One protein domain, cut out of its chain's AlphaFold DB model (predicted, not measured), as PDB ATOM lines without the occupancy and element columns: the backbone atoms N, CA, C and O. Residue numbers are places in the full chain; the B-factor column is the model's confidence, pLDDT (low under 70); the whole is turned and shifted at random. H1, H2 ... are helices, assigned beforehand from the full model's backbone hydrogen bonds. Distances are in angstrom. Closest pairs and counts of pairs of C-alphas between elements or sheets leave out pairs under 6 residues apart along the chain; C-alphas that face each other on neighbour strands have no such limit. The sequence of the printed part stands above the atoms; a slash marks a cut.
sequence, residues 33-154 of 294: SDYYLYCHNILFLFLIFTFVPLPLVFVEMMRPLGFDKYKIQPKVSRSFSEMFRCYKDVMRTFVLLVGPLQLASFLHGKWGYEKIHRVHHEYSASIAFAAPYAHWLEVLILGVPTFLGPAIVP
ATOM      1  N   SER A  33       6.402 -42.675 -48.643       73.38
ATOM      2  CA  SER A  33       5.266 -43.581 -48.565       73.38
ATOM      3  C   SER A  33       4.334 -43.136 -47.447       73.38
ATOM      4  O   SER A  33       4.769 -42.630 -46.410       73.38
ATOM      5  N   ASP A  34       3.049 -43.382 -47.660       65.06
ATOM      6  CA  ASP A  34       2.007 -43.094 -46.684       65.06
ATOM      7  C   ASP A  34       2.300 -43.787 -45.326       65.06
ATOM      8  O   ASP A  34       2.093 -43.197 -44.272       65.06
ATOM      9  N   TYR A  35       2.919 -44.978 -45.343       68.31
ATOM     10  CA  TYR A  35       3.419 -45.672 -44.143       68.31
ATOM     11  C   TYR A  35       4.501 -44.890 -43.393       68.31
ATOM     12  O   TYR A  35       4.466 -44.773 -42.172       68.31
ATOM     13  N   TYR A  36       5.485 -44.361 -44.120       71.88
ATOM     14  CA  TYR A  36       6.597 -43.661 -43.492       71.88
ATOM     15  C   TYR A  36       6.112 -42.373 -42.829       71.88
ATOM     16  O   TYR A  36       6.528 -42.078 -41.713       71.88
ATOM     17  N   LEU A  37       5.207 -41.635 -43.481       73.56
ATOM     18  CA  LEU A  37       4.545 -40.470 -42.887       73.56
ATOM     19  C   LEU A  37       3.719 -40.873 -41.666       73.56
ATOM     20  O   LEU A  37       3.874 -40.262 -40.619       73.56
ATOM     21  N   TYR A  38       2.978 -41.977 -41.739       67.88
ATOM     22  CA  TYR A  38       2.207 -42.473 -40.605       67.88
ATOM     23  C   TYR A  38       3.044 -42.751 -39.349       67.88
ATOM     24  O   TYR A  38       2.677 -42.354 -38.245       67.88
ATOM     25  N   CYS A  39       4.227 -43.352 -39.500       71.50
ATOM     26  CA  CYS A  39       5.135 -43.568 -38.373       71.50
ATOM     27  C   CYS A  39       5.581 -42.260 -37.685       71.50
ATOM     28  O   CYS A  39       6.026 -42.307 -36.537       71.50
ATOM     29  N   HIS A  40       5.437 -41.093 -38.332       73.06
ATOM     30  CA  HIS A  40       5.691 -39.804 -37.683       73.06
ATOM     31  C   HIS A  40       4.674 -39.499 -36.596       73.06
ATOM     32  O   HIS A  40       5.054 -38.825 -35.649       73.06
ATOM     33  N   ASN A  41       3.444 -40.019 -36.658       69.69
ATOM     34  CA  ASN A  41       2.456 -39.823 -35.593       69.69
ATOM     35  C   ASN A  41       2.935 -40.429 -34.277       69.69
ATOM     36  O   ASN A  41       2.814 -39.801 -33.229       69.69
ATOM     37  N   ILE A  42       3.576 -41.599 -34.333       73.56
ATOM     38  CA  ILE A  42       4.174 -42.238 -33.155       73.56
ATOM     39  C   ILE A  42       5.252 -41.328 -32.558       73.56
ATOM     40  O   ILE A  42       5.262 -41.092 -31.349       73.56
ATOM     41  N   LEU A  43       6.130 -40.781 -33.402       77.88
ATOM     42  CA  LEU A  43       7.173 -39.854 -32.968       77.88
ATOM     43  C   LEU A  43       6.573 -38.550 -32.427       77.88
ATOM     44  O   LEU A  43       6.964 -38.097 -31.362       77.88
ATOM     45  N   PHE A  44       5.612 -37.955 -33.123       77.56
ATOM     46  CA  PHE A  44       4.975 -36.699 -32.750       77.56
ATOM     47  C   PHE A  44       4.254 -36.809 -31.408       77.56
ATOM     48  O   PHE A  44       4.469 -35.985 -30.521       77.56
ATOM     49  N   LEU A  45       3.467 -37.868 -31.219       72.62
ATOM     50  CA  LEU A  45       2.819 -38.157 -29.947       72.62
ATOM     51  C   LEU A  45       3.859 -38.401 -28.846       72.62
ATOM     52  O   LEU A  45       3.742 -37.815 -27.771       72.62
ATOM     53  N   PHE A  46       4.913 -39.178 -29.113       80.94
ATOM     54  CA  PHE A  46       6.010 -39.369 -28.159       80.94
ATOM     55  C   PHE A  46       6.650 -38.035 -27.742       80.94
ATOM     56  O   PHE A  46       6.847 -37.787 -26.551       80.94
ATOM     57  N   LEU A  47       6.928 -37.150 -28.703       84.06
ATOM     58  CA  LEU A  47       7.485 -35.822 -28.450       84.06
ATOM     59  C   LEU A  47       6.517 -34.971 -27.621       84.06
ATOM     60  O   LEU A  47       6.941 -34.364 -26.645       84.06
ATOM     61  N   ILE A  48       5.222 -34.964 -27.937       80.06
ATOM     62  CA  ILE A  48       4.215 -34.232 -27.157       80.06
ATOM     63  C   ILE A  48       4.180 -34.725 -25.710       80.06
ATOM     64  O   ILE A  48       4.319 -33.921 -24.789       80.06
ATOM     65  N   PHE A  49       4.038 -36.034 -25.497       78.62
ATOM     66  CA  PHE A  49       3.956 -36.610 -24.152       78.62
ATOM     67  C   PHE A  49       5.268 -36.500 -23.370       78.62
ATOM     68  O   PHE A  49       5.252 -36.586 -22.143       78.62
ATOM     69  N   THR A  50       6.387 -36.272 -24.056       84.50
ATOM     70  CA  THR A  50       7.674 -35.986 -23.420       84.50
ATOM     71  C   THR A  50       7.808 -34.508 -23.084       84.50
ATOM     72  O   THR A  50       8.054 -34.174 -21.933       84.50
ATOM     73  N   PHE A  51       7.641 -33.612 -24.058       87.56
ATOM     74  CA  PHE A  51       8.009 -32.201 -23.927       87.56
ATOM     75  C   PHE A  51       6.924 -31.333 -23.292       87.56
ATOM     76  O   PHE A  51       7.260 -30.430 -22.529       87.56
ATOM     77  N   VAL A  52       5.639 -31.593 -23.549       84.38
ATOM     78  CA  VAL A  52       4.543 -30.775 -22.993       84.38
ATOM     79  C   VAL A  52       4.495 -30.821 -21.458       84.38
ATOM     80  O   VAL A  52       4.264 -29.774 -20.852       84.38
ATOM     81  N   PRO A  53       4.755 -31.961 -20.787       81.50
ATOM     82  CA  PRO A  53       4.806 -31.993 -19.327       81.50
ATOM     83  C   PRO A  53       6.065 -31.359 -18.718       81.50
ATOM     84  O   PRO A  53       6.032 -30.996 -17.542       81.50
ATOM     85  N   LEU A  54       7.169 -31.210 -19.469       86.56
ATOM     86  CA  LEU A  54       8.446 -30.743 -18.906       86.56
ATOM     87  C   LEU A  54       8.349 -29.377 -18.221       86.56
ATOM     88  O   LEU A  54       8.834 -29.283 -17.096       86.56
ATOM     89  N   PRO A  55       7.714 -28.337 -18.800       88.12
ATOM     90  CA  PRO A  55       7.531 -27.065 -18.105       88.12
ATOM     91  C   PRO A  55       6.879 -27.222 -16.726       88.12
ATOM     92  O   PRO A  55       7.324 -26.601 -15.766       88.12
ATOM     93  N   LEU A  56       5.876 -28.097 -16.599       82.31
ATOM     94  CA  LEU A  56       5.208 -28.359 -15.320       82.31
ATOM     95  C   LEU A  56       6.125 -29.098 -14.339       82.31
ATOM     96  O   LEU A  56       6.151 -28.755 -13.158       82.31
ATOM     97  N   VAL A  57       6.912 -30.064 -14.824       85.50
ATOM     98  CA  VAL A  57       7.926 -30.757 -14.012       85.50
ATOM     99  C   VAL A  57       8.978 -29.767 -13.507       85.50
ATOM    100  O   VAL A  57       9.299 -29.775 -12.321       85.50
ATOM    101  N   PHE A  58       9.473 -28.872 -14.364       87.69
ATOM    102  CA  PHE A  58      10.434 -27.839 -13.973       87.69
ATOM    103  C   PHE A  58       9.857 -26.889 -12.921       87.69
ATOM    104  O   PHE A  58      10.528 -26.606 -11.931       87.69
ATOM    105  N   VAL A  59       8.613 -26.433 -13.084       85.88
ATOM    106  CA  VAL A  59       7.951 -25.576 -12.087       85.88
ATOM    107  C   VAL A  59       7.790 -26.303 -10.745       85.88
ATOM    108  O   VAL A  59       8.090 -25.721  -9.702       85.88
ATOM    109  N   GLU A  60       7.396 -27.581 -10.752       83.44
ATOM    110  CA  GLU A  60       7.281 -28.397  -9.531       83.44
ATOM    111  C   GLU A  60       8.642 -28.616  -8.848       83.44
ATOM    112  O   GLU A  60       8.706 -28.634  -7.619       83.44
ATOM    113  N   MET A  61       9.730 -28.740  -9.617       84.19
ATOM    114  CA  MET A  61      11.090 -28.869  -9.078       84.19
ATOM    115  C   MET A  61      11.622 -27.561  -8.491       84.19
ATOM    116  O   MET A  61      12.241 -27.577  -7.430       84.19
ATOM    117  N   MET A  62      11.386 -26.438  -9.170       86.62
ATOM    118  CA  MET A  62      11.884 -25.123  -8.752       86.62
ATOM    119  C   MET A  62      11.111 -24.552  -7.562       86.62
ATOM    120  O   MET A  62      11.646 -23.706  -6.850       86.62
ATOM    121  N   ARG A  63       9.861 -24.994  -7.358       81.00
ATOM    122  CA  ARG A  63       8.951 -24.526  -6.298       81.00
ATOM    123  C   ARG A  63       8.969 -23.004  -6.119       81.00
ATOM    124  O   ARG A  63       9.306 -22.514  -5.038       81.00
ATOM    125  N   PRO A  64       8.615 -22.232  -7.164       84.12
ATOM    126  CA  PRO A  64       8.586 -20.785  -7.048       84.12
ATOM    127  C   PRO A  64       7.607 -20.356  -5.946       84.12
ATOM    128  O   PRO A  64       6.555 -20.971  -5.743       84.12
ATOM    129  N   LEU A  65       7.970 -19.296  -5.223       83.56
ATOM    130  CA  LEU A  65       7.204 -18.761  -4.097       83.56
ATOM    131  C   LEU A  65       5.725 -18.569  -4.466       83.56
ATOM    132  O   LEU A  65       5.385 -17.914  -5.449       83.56
ATOM    133  N   GLY A  66       4.836 -19.153  -3.661       78.88
ATOM    134  CA  GLY A  66       3.392 -19.051  -3.856       78.88
ATOM    135  C   GLY A  66       2.807 -19.984  -4.920       78.88
ATOM    136  O   GLY A  66       1.603 -19.904  -5.147       78.88
ATOM    137  N   PHE A  67       3.585 -20.879  -5.542       82.69
ATOM    138  CA  PHE A  67       3.042 -21.909  -6.440       82.69
ATOM    139  C   PHE A  67       2.148 -22.918  -5.704       82.69
ATOM    140  O   PHE A  67       1.131 -23.356  -6.241       82.69
ATOM    141  N   ASP A  68       2.464 -23.210  -4.441       80.62
ATOM    142  CA  ASP A  68       1.710 -24.158  -3.616       80.62
ATOM    143  C   ASP A  68       0.225 -23.790  -3.469       80.62
ATOM    144  O   ASP A  68      -0.606 -24.678  -3.306       80.62
ATOM    145  N   LYS A  69      -0.147 -22.508  -3.613       84.81
ATOM    146  CA  LYS A  69      -1.553 -22.066  -3.554       84.81
ATOM    147  C   LYS A  69      -2.405 -22.573  -4.724       84.81
ATOM    148  O   LYS A  69      -3.625 -22.594  -4.619       84.81
ATOM    149  N   TYR A  70      -1.771 -22.957  -5.833       80.44
ATOM    150  CA  TYR A  70      -2.441 -23.532  -7.001       80.44
ATOM    151  C   TYR A  70      -2.478 -25.065  -6.954       80.44
ATOM    152  O   TYR A  70      -3.154 -25.692  -7.771       80.44
ATOM    153  N   LYS A  71      -1.765 -25.690  -6.008       76.69
ATOM    154  CA  LYS A  71      -1.755 -27.142  -5.843       76.69
ATOM    155  C   LYS A  71      -2.931 -27.573  -4.982       76.69
ATOM    156  O   LYS A  71      -3.107 -27.102  -3.866       76.69
ATOM    157  N   ILE A  72      -3.668 -28.573  -5.458       77.69
ATOM    158  CA  ILE A  72      -4.708 -29.249  -4.664       77.69
ATOM    159  C   ILE A  72      -4.084 -29.920  -3.423       77.69
ATOM    160  O   ILE A  72      -4.701 -29.978  -2.363       77.69
ATOM    161  N   GLN A  73      -2.841 -30.405  -3.537       74.69
ATOM    162  CA  GLN A  73      -2.092 -31.053  -2.453       74.69
ATOM    163  C   GLN A  73      -0.743 -30.344  -2.212       74.69
ATOM    164  O   GLN A  73       0.301 -30.830  -2.651       74.69
ATOM    165  N   PRO A  74      -0.729 -29.197  -1.511       77.81
ATOM    166  CA  PRO A  74       0.480 -28.380  -1.334       77.81
ATOM    167  C   PRO A  74       1.553 -29.071  -0.481       77.81
ATOM    168  O   PRO A  74       2.747 -28.881  -0.684       77.81
ATOM    169  N   LYS A  75       1.137 -29.943   0.446       79.44
ATOM    170  CA  LYS A  75       2.045 -30.692   1.329       79.44
ATOM    171  C   LYS A  75       2.737 -31.872   0.642       79.44
ATOM    172  O   LYS A  75       3.612 -32.488   1.239       79.44
ATOM    173  N   VAL A  76       2.347 -32.205  -0.590       79.62
ATOM    174  CA  VAL A  76       2.915 -33.334  -1.329       79.62
ATOM    175  C   VAL A  76       3.985 -32.821  -2.288       79.62
ATOM    176  O   VAL A  76       3.717 -32.049  -3.213       79.62
ATOM    177  N   SER A  77       5.219 -33.256  -2.050       79.94
ATOM    178  CA  SER A  77       6.373 -33.061  -2.926       79.94
ATOM    179  C   SER A  77       6.836 -34.405  -3.458       79.94
ATOM    180  O   SER A  77       6.939 -35.357  -2.685       79.94
ATOM    181  N   ARG A  78       7.153 -34.483  -4.748       81.88
ATOM    182  CA  ARG A  78       7.789 -35.664  -5.334       81.88
ATOM    183  C   ARG A  78       9.232 -35.347  -5.678       81.88
ATOM    184  O   ARG A  78       9.539 -34.257  -6.154       81.88
ATOM    185  N   SER A  79      10.113 -36.305  -5.432       88.19
ATOM    186  CA  SER A  79      11.499 -36.226  -5.880       88.19
ATOM    187  C   SER A  79      11.583 -36.346  -7.406       88.19
ATOM    188  O   SER A  79      10.714 -36.939  -8.052       88.19
ATOM    189  N   PHE A  80      12.671 -35.845  -7.997       87.44
ATOM    190  CA  PHE A  80      12.940 -36.032  -9.428       87.44
ATOM    191  C   PHE A  80      12.944 -37.515  -9.827       87.44
ATOM    192  O   PHE A  80      12.424 -37.875 -10.876       87.44
ATOM    193  N   SER A  81      13.464 -38.390  -8.963       89.69
ATOM    194  CA  SER A  81      13.498 -39.837  -9.198       89.69
ATOM    195  C   SER A  81      12.096 -40.451  -9.296       89.69
ATOM    196  O   SER A  81      11.837 -41.270 -10.179       89.69
ATOM    197  N   GLU A  82      11.166 -40.032  -8.431       86.38
ATOM    198  CA  GLU A  82       9.765 -40.468  -8.502       86.38
ATOM    199  C   GLU A  82       9.072 -39.938  -9.760       86.38
ATOM    200  O   GLU A  82       8.373 -40.695 -10.433       86.38
ATOM    201  N   MET A  83       9.300 -38.670 -10.118       86.56
ATOM    202  CA  MET A  83       8.743 -38.082 -11.343       86.56
ATOM    203  C   MET A  83       9.291 -38.767 -12.600       86.56
ATOM    204  O   MET A  83       8.529 -39.102 -13.504       86.56
ATOM    205  N   PHE A  84      10.589 -39.064 -12.635       88.75
ATOM    206  CA  PHE A  84      11.212 -39.795 -13.734       88.75
ATOM    207  C   PHE A  84      10.707 -41.242 -13.824       88.75
ATOM    208  O   PHE A  84      10.518 -41.771 -14.919       88.75
ATOM    209  N   ARG A  85      10.443 -41.893 -12.685       88.75
ATOM    210  CA  ARG A  85       9.811 -43.218 -12.657       88.75
ATOM    211  C   ARG A  85       8.400 -43.173 -13.238       88.75
ATOM    212  O   ARG A  85       8.113 -43.960 -14.130       88.75
ATOM    213  N   CYS A  86       7.590 -42.203 -12.812       83.25
ATOM    214  CA  CYS A  86       6.262 -41.967 -13.373       83.25
ATOM    215  C   CYS A  86       6.324 -41.736 -14.890       83.25
ATOM    216  O   CYS A  86       5.584 -42.371 -15.634       83.25
ATOM    217  N   TYR A  87       7.263 -40.914 -15.367       86.88
ATOM    218  CA  TYR A  87       7.485 -40.714 -16.800       86.88
ATOM    219  C   TYR A  87       7.802 -42.026 -17.530       86.88
ATOM    220  O   TYR A  87       7.185 -42.318 -18.554       86.88
ATOM    221  N   LYS A  88       8.709 -42.857 -17.001       85.75
ATOM    222  CA  LYS A  88       9.016 -44.166 -17.600       85.75
ATOM    223  C   LYS A  88       7.792 -45.076 -17.662       85.75
ATOM    224  O   LYS A  88       7.608 -45.752 -18.671       85.75
ATOM    225  N   ASP A  89       6.966 -45.086 -16.620       81.44
ATOM    226  CA  ASP A  89       5.740 -45.883 -16.593       81.44
ATOM    227  C   ASP A  89       4.742 -45.386 -17.652       81.44
ATOM    228  O   ASP A  89       4.189 -46.190 -18.401       81.44
ATOM    229  N   VAL A  90       4.591 -44.064 -17.807       81.12
ATOM    230  CA  VAL A  90       3.769 -43.457 -18.871       81.12
ATOM    231  C   VAL A  90       4.305 -43.809 -20.261       81.12
ATOM    232  O   VAL A  90       3.531 -44.234 -21.117       81.12
ATOM    233  N   MET A  91       5.616 -43.700 -20.495       83.75
ATOM    234  CA  MET A  91       6.221 -44.064 -21.784       83.75
ATOM    235  C   MET A  91       6.077 -45.554 -22.088       83.75
ATOM    236  O   MET A  91       5.824 -45.932 -23.229       83.75
ATOM    237  N   ARG A  92       6.182 -46.414 -21.072       83.06
ATOM    238  CA  ARG A  92       5.952 -47.853 -21.221       83.06
ATOM    239  C   ARG A  92       4.511 -48.140 -21.640       83.06
ATOM    240  O   ARG A  92       4.303 -48.901 -22.581       83.06
ATOM    241  N   THR A  93       3.535 -47.505 -20.997       75.12
ATOM    242  CA  THR A  93       2.118 -47.577 -21.393       75.12
ATOM    243  C   THR A  93       1.922 -47.060 -22.819       75.12
ATOM    244  O   THR A  93       1.249 -47.710 -23.613       75.12
ATOM    245  N   PHE A  94       2.557 -45.946 -23.184       75.94
ATOM    246  CA  PHE A  94       2.478 -45.379 -24.529       75.94
ATOM    247  C   PHE A  94       2.990 -46.360 -25.597       75.94
ATOM    248  O   PHE A  94       2.296 -46.643 -26.571       75.94
ATOM    249  N   VAL A  95       4.164 -46.958 -25.387       77.19
ATOM    250  CA  VAL A  95       4.741 -47.935 -26.323       77.19
ATOM    251  C   VAL A  95       3.909 -49.216 -26.396       77.19
ATOM    252  O   VAL A  95       3.724 -49.742 -27.487       77.19
ATOM    253  N   LEU A  96       3.404 -49.722 -25.268       76.62
ATOM    254  CA  LEU A  96       2.692 -51.005 -25.225       76.62
ATOM    255  C   LEU A  96       1.223 -50.922 -25.652       76.62
ATOM    256  O   LEU A  96       0.672 -51.931 -26.080       76.62
ATOM    257  N   LEU A  97       0.582 -49.756 -25.530       70.19
ATOM    258  CA  LEU A  97      -0.837 -49.584 -25.862       70.19
ATOM    259  C   LEU A  97      -1.046 -48.677 -27.071       70.19
ATOM    260  O   LEU A  97      -1.738 -49.066 -28.009       70.19
ATOM    261  N   VAL A  98      -0.441 -47.487 -27.078       71.12
ATOM    262  CA  VAL A  98      -0.666 -46.504 -28.151       71.12
ATOM    263  C   VAL A  98       0.060 -46.919 -29.427       71.12
ATOM    264  O   VAL A  98      -0.522 -46.837 -30.504       71.12
ATOM    265  N   GLY A  99       1.286 -47.439 -29.318       72.56
ATOM    266  CA  GLY A  99       2.047 -47.949 -30.463       72.56
ATOM    267  C   GLY A  99       1.285 -49.016 -31.267       72.56
ATOM    268  O   GLY A  99       1.066 -48.822 -32.461       72.56
ATOM    269  N   PRO A 100       0.825 -50.117 -30.646       72.19
ATOM    270  CA  PRO A 100       0.034 -51.139 -31.327       72.19
ATOM    271  C   PRO A 100      -1.316 -50.651 -31.853       72.19
ATOM    272  O   PRO A 100      -1.701 -51.039 -32.952       72.19
ATOM    273  N   LEU A 101      -2.011 -49.773 -31.119       67.06
ATOM    274  CA  LEU A 101      -3.266 -49.177 -31.588       67.06
ATOM    275  C   LEU A 101      -3.048 -48.376 -32.878       67.06
ATOM    276  O   LEU A 101      -3.840 -48.478 -33.806       67.06
ATOM    277  N   GLN A 102      -1.940 -47.643 -32.959       68.88
ATOM    278  CA  GLN A 102      -1.537 -46.954 -34.177       68.88
ATOM    279  C   GLN A 102      -1.159 -47.972 -35.270       68.88
ATOM    280  O   GLN A 102      -1.629 -47.891 -36.403       68.88
ATOM    281  N   LEU A 103      -0.381 -49.007 -34.968       70.31
ATOM    282  CA  LEU A 103      -0.059 -50.045 -35.960       70.31
ATOM    283  C   LEU A 103      -1.296 -50.774 -36.505       70.31
ATOM    284  O   LEU A 103      -1.289 -51.191 -37.661       70.31
ATOM    285  N   ALA A 104      -2.368 -50.899 -35.725       71.62
ATOM    286  CA  ALA A 104      -3.616 -51.473 -36.213       71.62
ATOM    287  C   ALA A 104      -4.230 -50.652 -37.346       71.62
ATOM    288  O   ALA A 104      -4.743 -51.203 -38.318       71.62
ATOM    289  N   SER A 105      -4.113 -49.333 -37.292       70.50
ATOM    290  CA  SER A 105      -4.614 -48.507 -38.370       70.50
ATOM    291  C   SER A 105      -3.818 -48.694 -39.668       70.50
ATOM    292  O   SER A 105      -4.399 -48.689 -40.753       70.50
ATOM    293  N   PHE A 106      -2.519 -49.018 -39.588       73.62
ATOM    294  CA  PHE A 106      -1.733 -49.404 -40.768       73.62
ATOM    295  C   PHE A 106      -2.300 -50.637 -41.492       73.62
ATOM    296  O   PHE A 106      -2.158 -50.738 -42.715       73.62
ATOM    297  N   LEU A 107      -3.001 -51.534 -40.786       79.00
ATOM    298  CA  LEU A 107      -3.682 -52.673 -41.410       79.00
ATOM    299  C   LEU A 107      -4.750 -52.238 -42.425       79.00
ATOM    300  O   LEU A 107      -5.098 -53.020 -43.298       79.00
ATOM    301  N   HIS A 108      -5.211 -50.989 -42.391       77.12
ATOM    302  CA  HIS A 108      -6.160 -50.452 -43.367       77.12
ATOM    303  C   HIS A 108      -5.481 -49.874 -44.616       77.12
ATOM    304  O   HIS A 108      -6.126 -49.686 -45.651       77.12
ATOM    305  N   GLY A 109      -4.164 -49.639 -44.566       74.94
ATOM    306  CA  GLY A 109      -3.374 -49.262 -45.735       74.94
ATOM    307  C   GLY A 109      -3.377 -50.368 -46.794       74.94
ATOM    308  O   GLY A 109      -3.533 -51.539 -46.471       74.94
ATOM    309  N   LYS A 110      -3.167 -50.018 -48.073       75.50
ATOM    310  CA  LYS A 110      -3.321 -50.943 -49.220       75.50
ATOM    311  C   LYS A 110      -2.715 -52.336 -48.982       75.50
ATOM    312  O   LYS A 110      -3.407 -53.337 -49.117       75.50
ATOM    313  N   TRP A 111      -1.440 -52.384 -48.591       84.00
ATOM    314  CA  TRP A 111      -0.739 -53.643 -48.327       84.00
ATOM    315  C   TRP A 111      -1.299 -54.385 -47.107       84.00
ATOM    316  O   TRP A 111      -1.577 -55.580 -47.197       84.00
ATOM    317  N   GLY A 112      -1.486 -53.677 -45.987       83.00
ATOM    318  CA  GLY A 112      -2.000 -54.252 -44.744       83.00
ATOM    319  C   GLY A 112      -3.393 -54.834 -44.936       83.00
ATOM    320  O   GLY A 112      -3.666 -55.942 -44.479       83.00
ATOM    321  N   TYR A 113      -4.228 -54.155 -45.719       84.12
ATOM    322  CA  TYR A 113      -5.574 -54.623 -45.975       84.12
ATOM    323  C   TYR A 113      -5.526 -55.857 -46.853       84.12
ATOM    324  O   TYR A 113      -6.021 -56.902 -46.457       84.12
ATOM    325  N   GLU A 114      -4.887 -55.785 -48.023       85.50
ATOM    326  CA  GLU A 114      -4.856 -56.904 -48.973       85.50
ATOM    327  C   GLU A 114      -4.298 -58.199 -48.358       85.50
ATOM    328  O   GLU A 114      -4.740 -59.291 -48.730       85.50
ATOM    329  N   LYS A 115      -3.336 -58.085 -47.431       89.12
ATOM    330  CA  LYS A 115      -2.635 -59.230 -46.835       89.12
ATOM    331  C   LYS A 115      -3.173 -59.688 -45.485       89.12
ATOM    332  O   LYS A 115      -3.062 -60.875 -45.201       89.12
ATOM    333  N   ILE A 116      -3.705 -58.785 -44.667       89.38
ATOM    334  CA  ILE A 116      -4.071 -59.069 -43.273       89.38
ATOM    335  C   ILE A 116      -5.551 -58.735 -43.057       89.38
ATOM    336  O   ILE A 116      -6.353 -59.642 -42.849       89.38
ATOM    337  N   HIS A 117      -5.930 -57.461 -43.191       88.38
ATOM    338  CA  HIS A 117      -7.253 -56.978 -42.773       88.38
ATOM    339  C   HIS A 117      -8.412 -57.400 -43.689       88.38
ATOM    340  O   HIS A 117      -9.574 -57.390 -43.295       88.38
ATOM    341  N   ARG A 118      -8.127 -57.818 -44.929       86.88
ATOM    342  CA  ARG A 118      -9.151 -58.259 -45.890       86.88
ATOM    343  C   ARG A 118      -9.973 -59.431 -45.360       86.88
ATOM    344  O   ARG A 118     -11.157 -59.487 -45.656       86.88
ATOM    345  N   VAL A 119      -9.353 -60.337 -44.596       88.44
ATOM    346  CA  VAL A 119     -10.036 -61.503 -44.004       88.44
ATOM    347  C   VAL A 119     -11.078 -61.051 -42.977       88.44
ATOM    348  O   VAL A 119     -12.193 -61.557 -42.963       88.44
ATOM    349  N   HIS A 120     -10.755 -60.035 -42.171       86.38
ATOM    350  CA  HIS A 120     -11.689 -59.437 -41.209       86.38
ATOM    351  C   HIS A 120     -12.907 -58.789 -41.892       86.38
ATOM    352  O   HIS A 120     -14.012 -58.817 -41.358       86.38
ATOM    353  N   HIS A 121     -12.733 -58.267 -43.108       83.50
ATOM    354  CA  HIS A 121     -13.819 -57.712 -43.925       83.50
ATOM    355  C   HIS A 121     -14.523 -58.723 -44.844       83.50
ATOM    356  O   HIS A 121     -15.413 -58.328 -45.597       83.50
ATOM    357  N   GLU A 122     -14.144 -60.003 -44.826       84.69
ATOM    358  CA  GLU A 122     -14.745 -61.019 -45.701       84.69
ATOM    359  C   GLU A 122     -16.211 -61.286 -45.344       84.69
ATOM    360  O   GLU A 122     -17.050 -61.474 -46.228       84.69
ATOM    361  N   TYR A 123     -16.530 -61.239 -44.049       80.25
ATOM    362  CA  TYR A 123     -17.885 -61.420 -43.551       80.25
ATOM    363  C   TYR A 123     -18.469 -60.108 -43.032       80.25
ATOM    364  O   TYR A 123     -17.868 -59.406 -42.226       80.25
ATOM    365  N   SER A 124     -19.709 -59.830 -43.434       73.69
ATOM    366  CA  SER A 124     -20.548 -58.750 -42.898       73.69
ATOM    367  C   SER A 124     -21.353 -59.174 -41.661       73.69
ATOM    368  O   SER A 124     -22.299 -58.498 -41.261       73.69
ATOM    369  N   ALA A 125     -21.016 -60.324 -41.066       72.06
ATOM    370  CA  ALA A 125     -21.600 -60.782 -39.812       72.06
ATOM    371  C   ALA A 125     -21.183 -59.865 -38.649       72.06
ATOM    372  O   ALA A 125     -20.212 -59.117 -38.748       72.06
ATOM    373  N   SER A 126     -21.902 -59.931 -37.524       69.44
ATOM    374  CA  SER A 126     -21.582 -59.082 -36.372       69.44
ATOM    375  C   SER A 126     -20.132 -59.278 -35.915       69.44
ATOM    376  O   SER A 126     -19.601 -60.392 -35.948       69.44
ATOM    377  N   ILE A 127     -19.503 -58.199 -35.431       67.81
ATOM    378  CA  ILE A 127     -18.093 -58.206 -35.005       67.81
ATOM    379  C   ILE A 127     -17.780 -59.333 -34.009       67.81
ATOM    380  O   ILE A 127     -16.694 -59.895 -34.035       67.81
ATOM    381  N   ALA A 128     -18.746 -59.716 -33.168       68.88
ATOM    382  CA  ALA A 128     -18.588 -60.796 -32.199       68.88
ATOM    383  C   ALA A 128     -18.310 -62.160 -32.857       68.88
ATOM    384  O   ALA A 128     -17.550 -62.952 -32.307       68.88
ATOM    385  N   PHE A 129     -18.898 -62.425 -34.028       70.88
ATOM    386  CA  PHE A 129     -18.672 -63.656 -34.789       70.88
ATOM    387  C   PHE A 129     -17.538 -63.521 -35.806       70.88
ATOM    388  O   PHE A 129     -16.829 -64.495 -36.048       70.88
ATOM    389  N   ALA A 130     -17.354 -62.334 -36.388       73.88
ATOM    390  CA  ALA A 130     -16.328 -62.099 -37.401       73.88
ATOM    391  C   ALA A 130     -14.916 -61.936 -36.802       73.88
ATOM    392  O   ALA A 130     -13.947 -62.401 -37.396       73.88
ATOM    393  N   ALA A 131     -14.776 -61.346 -35.608       75.19
ATOM    394  CA  ALA A 131     -13.465 -61.057 -35.018       75.19
ATOM    395  C   ALA A 131     -12.584 -62.303 -34.775       75.19
ATOM    396  O   ALA A 131     -11.391 -62.234 -35.063       75.19
ATOM    397  N   PRO A 132     -13.101 -63.460 -34.307       80.44
ATOM    398  CA  PRO A 132     -12.294 -64.680 -34.192       80.44
ATOM    399  C   PRO A 132     -11.850 -65.269 -35.539       80.44
ATOM    400  O   PRO A 132     -10.913 -66.062 -35.568       80.44
ATOM    401  N   TYR A 133     -12.522 -64.907 -36.638       83.69
ATOM    402  CA  TYR A 133     -12.158 -65.302 -38.002       83.69
ATOM    403  C   TYR A 133     -11.107 -64.368 -38.629       83.69
ATOM    404  O   TYR A 133     -10.578 -64.661 -39.700       83.69
ATOM    405  N   ALA A 134     -10.767 -63.254 -37.969       86.62
ATOM    406  CA  ALA A 134      -9.744 -62.339 -38.452       86.62
ATOM    407  C   ALA A 134      -8.378 -63.032 -38.591       86.62
ATOM    408  O   ALA A 134      -8.068 -64.038 -37.944       86.62
ATOM    409  N   HIS A 135      -7.517 -62.462 -39.434       90.69
ATOM    410  CA  HIS A 135      -6.169 -62.977 -39.630       90.69
ATOM    411  C   HIS A 135      -5.414 -63.022 -38.286       90.69
ATOM    412  O   HIS A 135      -5.433 -62.058 -37.527       90.69
ATOM    413  N   TRP A 136      -4.697 -64.110 -37.986       90.44
ATOM    414  CA  TRP A 136      -4.037 -64.308 -36.679       90.44
ATOM    415  C   TRP A 136      -3.143 -63.127 -36.253       90.44
ATOM    416  O   TRP A 136      -3.072 -62.783 -35.076       90.44
ATOM    417  N   LEU A 137      -2.478 -62.476 -37.213       88.06
ATOM    418  CA  LEU A 137      -1.642 -61.301 -36.955       88.06
ATOM    419  C   LEU A 137      -2.463 -60.085 -36.498       88.06
ATOM    420  O   LEU A 137      -2.009 -59.329 -35.646       88.06
ATOM    421  N   GLU A 138      -3.679 -59.920 -37.012       82.62
ATOM    422  CA  GLU A 138      -4.616 -58.895 -36.552       82.62
ATOM    423  C   GLU A 138      -5.076 -59.181 -35.120       82.62
ATOM    424  O   GLU A 138      -5.056 -58.283 -34.280       82.62
ATOM    425  N   VAL A 139      -5.354 -60.449 -34.797       83.56
ATOM    426  CA  VAL A 139      -5.670 -60.883 -33.426       83.56
ATOM    427  C   VAL A 139      -4.513 -60.590 -32.463       83.56
ATOM    428  O   VAL A 139      -4.750 -60.178 -31.330       83.56
ATOM    429  N   LEU A 140      -3.255 -60.738 -32.888       84.06
ATOM    430  CA  LEU A 140      -2.107 -60.372 -32.053       84.06
ATOM    431  C   LEU A 140      -1.953 -58.855 -31.900       84.06
ATOM    432  O   LEU A 140      -1.768 -58.377 -30.783       84.06
ATOM    433  N   ILE A 141      -2.036 -58.101 -32.998       80.62
ATOM    434  CA  ILE A 141      -1.820 -56.646 -32.996       80.62
ATOM    435  C   ILE A 141      -2.932 -55.918 -32.232       80.62
ATOM    436  O   ILE A 141      -2.637 -54.991 -31.482       80.62
ATOM    437  N   LEU A 142      -4.189 -56.336 -32.387       76.44
ATOM    438  CA  LEU A 142      -5.344 -55.717 -31.730       76.44
ATOM    439  C   LEU A 142      -5.701 -56.393 -30.406       76.44
ATOM    440  O   LEU A 142      -5.950 -55.719 -29.404       76.44
ATOM    441  N   GLY A 143      -5.732 -57.724 -30.379       76.00
ATOM    442  CA  GLY A 143      -6.193 -58.494 -29.227       76.00
ATOM    443  C   GLY A 143      -5.217 -58.450 -28.058       76.00
ATOM    444  O   GLY A 143      -5.638 -58.172 -26.935       76.00
ATOM    445  N   VAL A 144      -3.913 -58.655 -28.291       77.75
ATOM    446  CA  VAL A 144      -2.933 -58.687 -27.187       77.75
ATOM    447  C   VAL A 144      -2.927 -57.372 -26.408       77.75
ATOM    448  O   VAL A 144      -3.113 -57.448 -25.200       77.75
ATOM    449  N   PRO A 145      -2.812 -56.174 -27.008       72.88
ATOM    450  CA  PRO A 145      -2.887 -54.927 -26.242       72.88
ATOM    451  C   PRO A 145      -4.233 -54.738 -25.530       72.88
ATOM    452  O   PRO A 145      -4.259 -54.277 -24.387       72.88
ATOM    453  N   THR A 146      -5.339 -55.140 -26.169       71.62
ATOM    454  CA  THR A 146      -6.698 -55.022 -25.612       71.62
ATOM    455  C   THR A 146      -6.880 -55.842 -24.334       71.62
ATOM    456  O   THR A 146      -7.541 -55.375 -23.408       71.62
ATOM    457  N   PHE A 147      -6.286 -57.037 -24.251       72.69
ATOM    458  CA  PHE A 147      -6.395 -57.909 -23.074       72.69
ATOM    459  C   PHE A 147      -5.226 -57.756 -22.097       72.69
ATOM    460  O   PHE A 147      -5.428 -57.765 -20.882       72.69
ATOM    461  N   LEU A 148      -4.006 -57.577 -22.605       69.88
ATOM    462  CA  LEU A 148      -2.802 -57.432 -21.792       69.88
ATOM    463  C   LEU A 148      -2.820 -56.126 -21.000       69.88
ATOM    464  O   LEU A 148      -2.429 -56.136 -19.839       69.88
ATOM    465  N   GLY A 149      -3.306 -55.024 -21.585       69.69
ATOM    466  CA  GLY A 149      -3.405 -53.731 -20.903       69.69
ATOM    467  C   GLY A 149      -4.184 -53.813 -19.586       69.69
ATOM    468  O   GLY A 149      -3.622 -53.524 -18.531       69.69
ATOM    469  N   PRO A 150      -5.453 -54.257 -19.607       68.06
ATOM    470  CA  PRO A 150      -6.227 -54.476 -18.389       68.06
ATOM    471  C   PRO A 150      -5.630 -55.538 -17.457       68.06
ATOM    472  O   PRO A 150      -5.747 -55.395 -16.245       68.06
ATOM    473  N   ALA A 151      -4.974 -56.575 -17.992       70.50
ATOM    474  CA  ALA A 151      -4.389 -57.648 -17.185       70.50
ATOM    475  C   ALA A 151      -3.148 -57.221 -16.375       70.50
ATOM    476  O   ALA A 151      -2.883 -57.805 -15.325       70.50
ATOM    477  N   ILE A 152      -2.382 -56.225 -16.839       70.25
ATOM    478  CA  ILE A 152      -1.183 -55.733 -16.131       70.25
ATOM    479  C   ILE A 152      -1.472 -54.582 -15.159       70.25
ATOM    480  O   ILE A 152      -0.621 -54.260 -14.328       70.25
ATOM    481  N   VAL A 153      -2.643 -53.945 -15.254       69.38
ATOM    482  CA  VAL A 153      -3.062 -52.907 -14.306       69.38
ATOM    483  C   VAL A 153      -3.693 -53.594 -13.093       69.38
ATOM    484  O   VAL A 153      -4.626 -54.375 -13.267       69.38
ATOM    485  N   PRO A 154      -3.245 -53.315 -11.855       65.19
ATOM    486  CA  PRO A 154      -3.905 -53.838 -10.666       65.19
ATOM    487  C   PRO A 154      -5.323 -53.255 -10.582       65.19
ATOM    488  O   PRO A 154      -5.523 -52.106 -10.191       65.19
TER     489      PRO A 154
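This is residues 33 to 154 of the 294 residues of the protein "Methylsterol monooxygenase 1-3" of Hibiscus syriacus (UniProt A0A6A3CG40). Three rows of helix lie side by side in a long, loose layer: H4 runs through the middle, H1 with H2 nearly in line after it makes one side, and H7 covers part of the other side. The short H3 lies with its loops at one end, while H5 and H6 make a turned end at the other, where residues 124 to 129 stick out. The printed part has 122 residues, 93 of them in seven named helices, H1 to H7 in order along the chain, with no named strand, and its class is all helix. The whole is only just loose, close to extended, with a radius of gyration of the C-alphas of 20.4 A and spans of 63 by 36 by 22 A.

H4, residues 80 to 106, touches H1, residues 34 to 51, at a shallow tilt of 19 degrees, opposite ways; the closest C-alphas, of Ile 42 and Gly 99, are 6.7 A apart. With residues 96 to 104 alone H4 touches H7, residues 136 to 152, at a shallow tilt of 27 degrees, opposite ways, closest at the C-alphas of Leu 97 and Pro 145, 5.7 A. H1 and H7 are apart. H2, residues 54 to 62, is close to H4 but not clearly touching, and H3, residues 67 to 70, touches no helix. H5, residues 110 to 120, touches H6, residues 127 to 133, closest at the C-alphas of His 120 and Ala 130, 6.6 A. Every O i to N i+4 pair is within hydrogen-bond range in H2, but 11 of 14 in H1, 20 of 23 in H4, 4 of 7 in H5, 11 of 13 in H7 and 1 of 3 in H6, which has 2 of 4 O i to N i+3 pairs within range; H3 is too short for an i+4 pair.

H4 is 37.1 A long, H1 25.9 A and H7 22.4 A, with a kink of 34 degrees near residue 143. C-alpha 34 is at (2.007, -43.094, -46.684) and C-alpha 152 at (-1.183, -55.733, -16.131).

The C-alphas farthest apart, of Leu 65 and Tyr 123, are 63.3 A apart. The printed part has no cut and no long link. Mean pLDDT of the printed part is 79.0, with 14 residues under 70, among them 126 to 128.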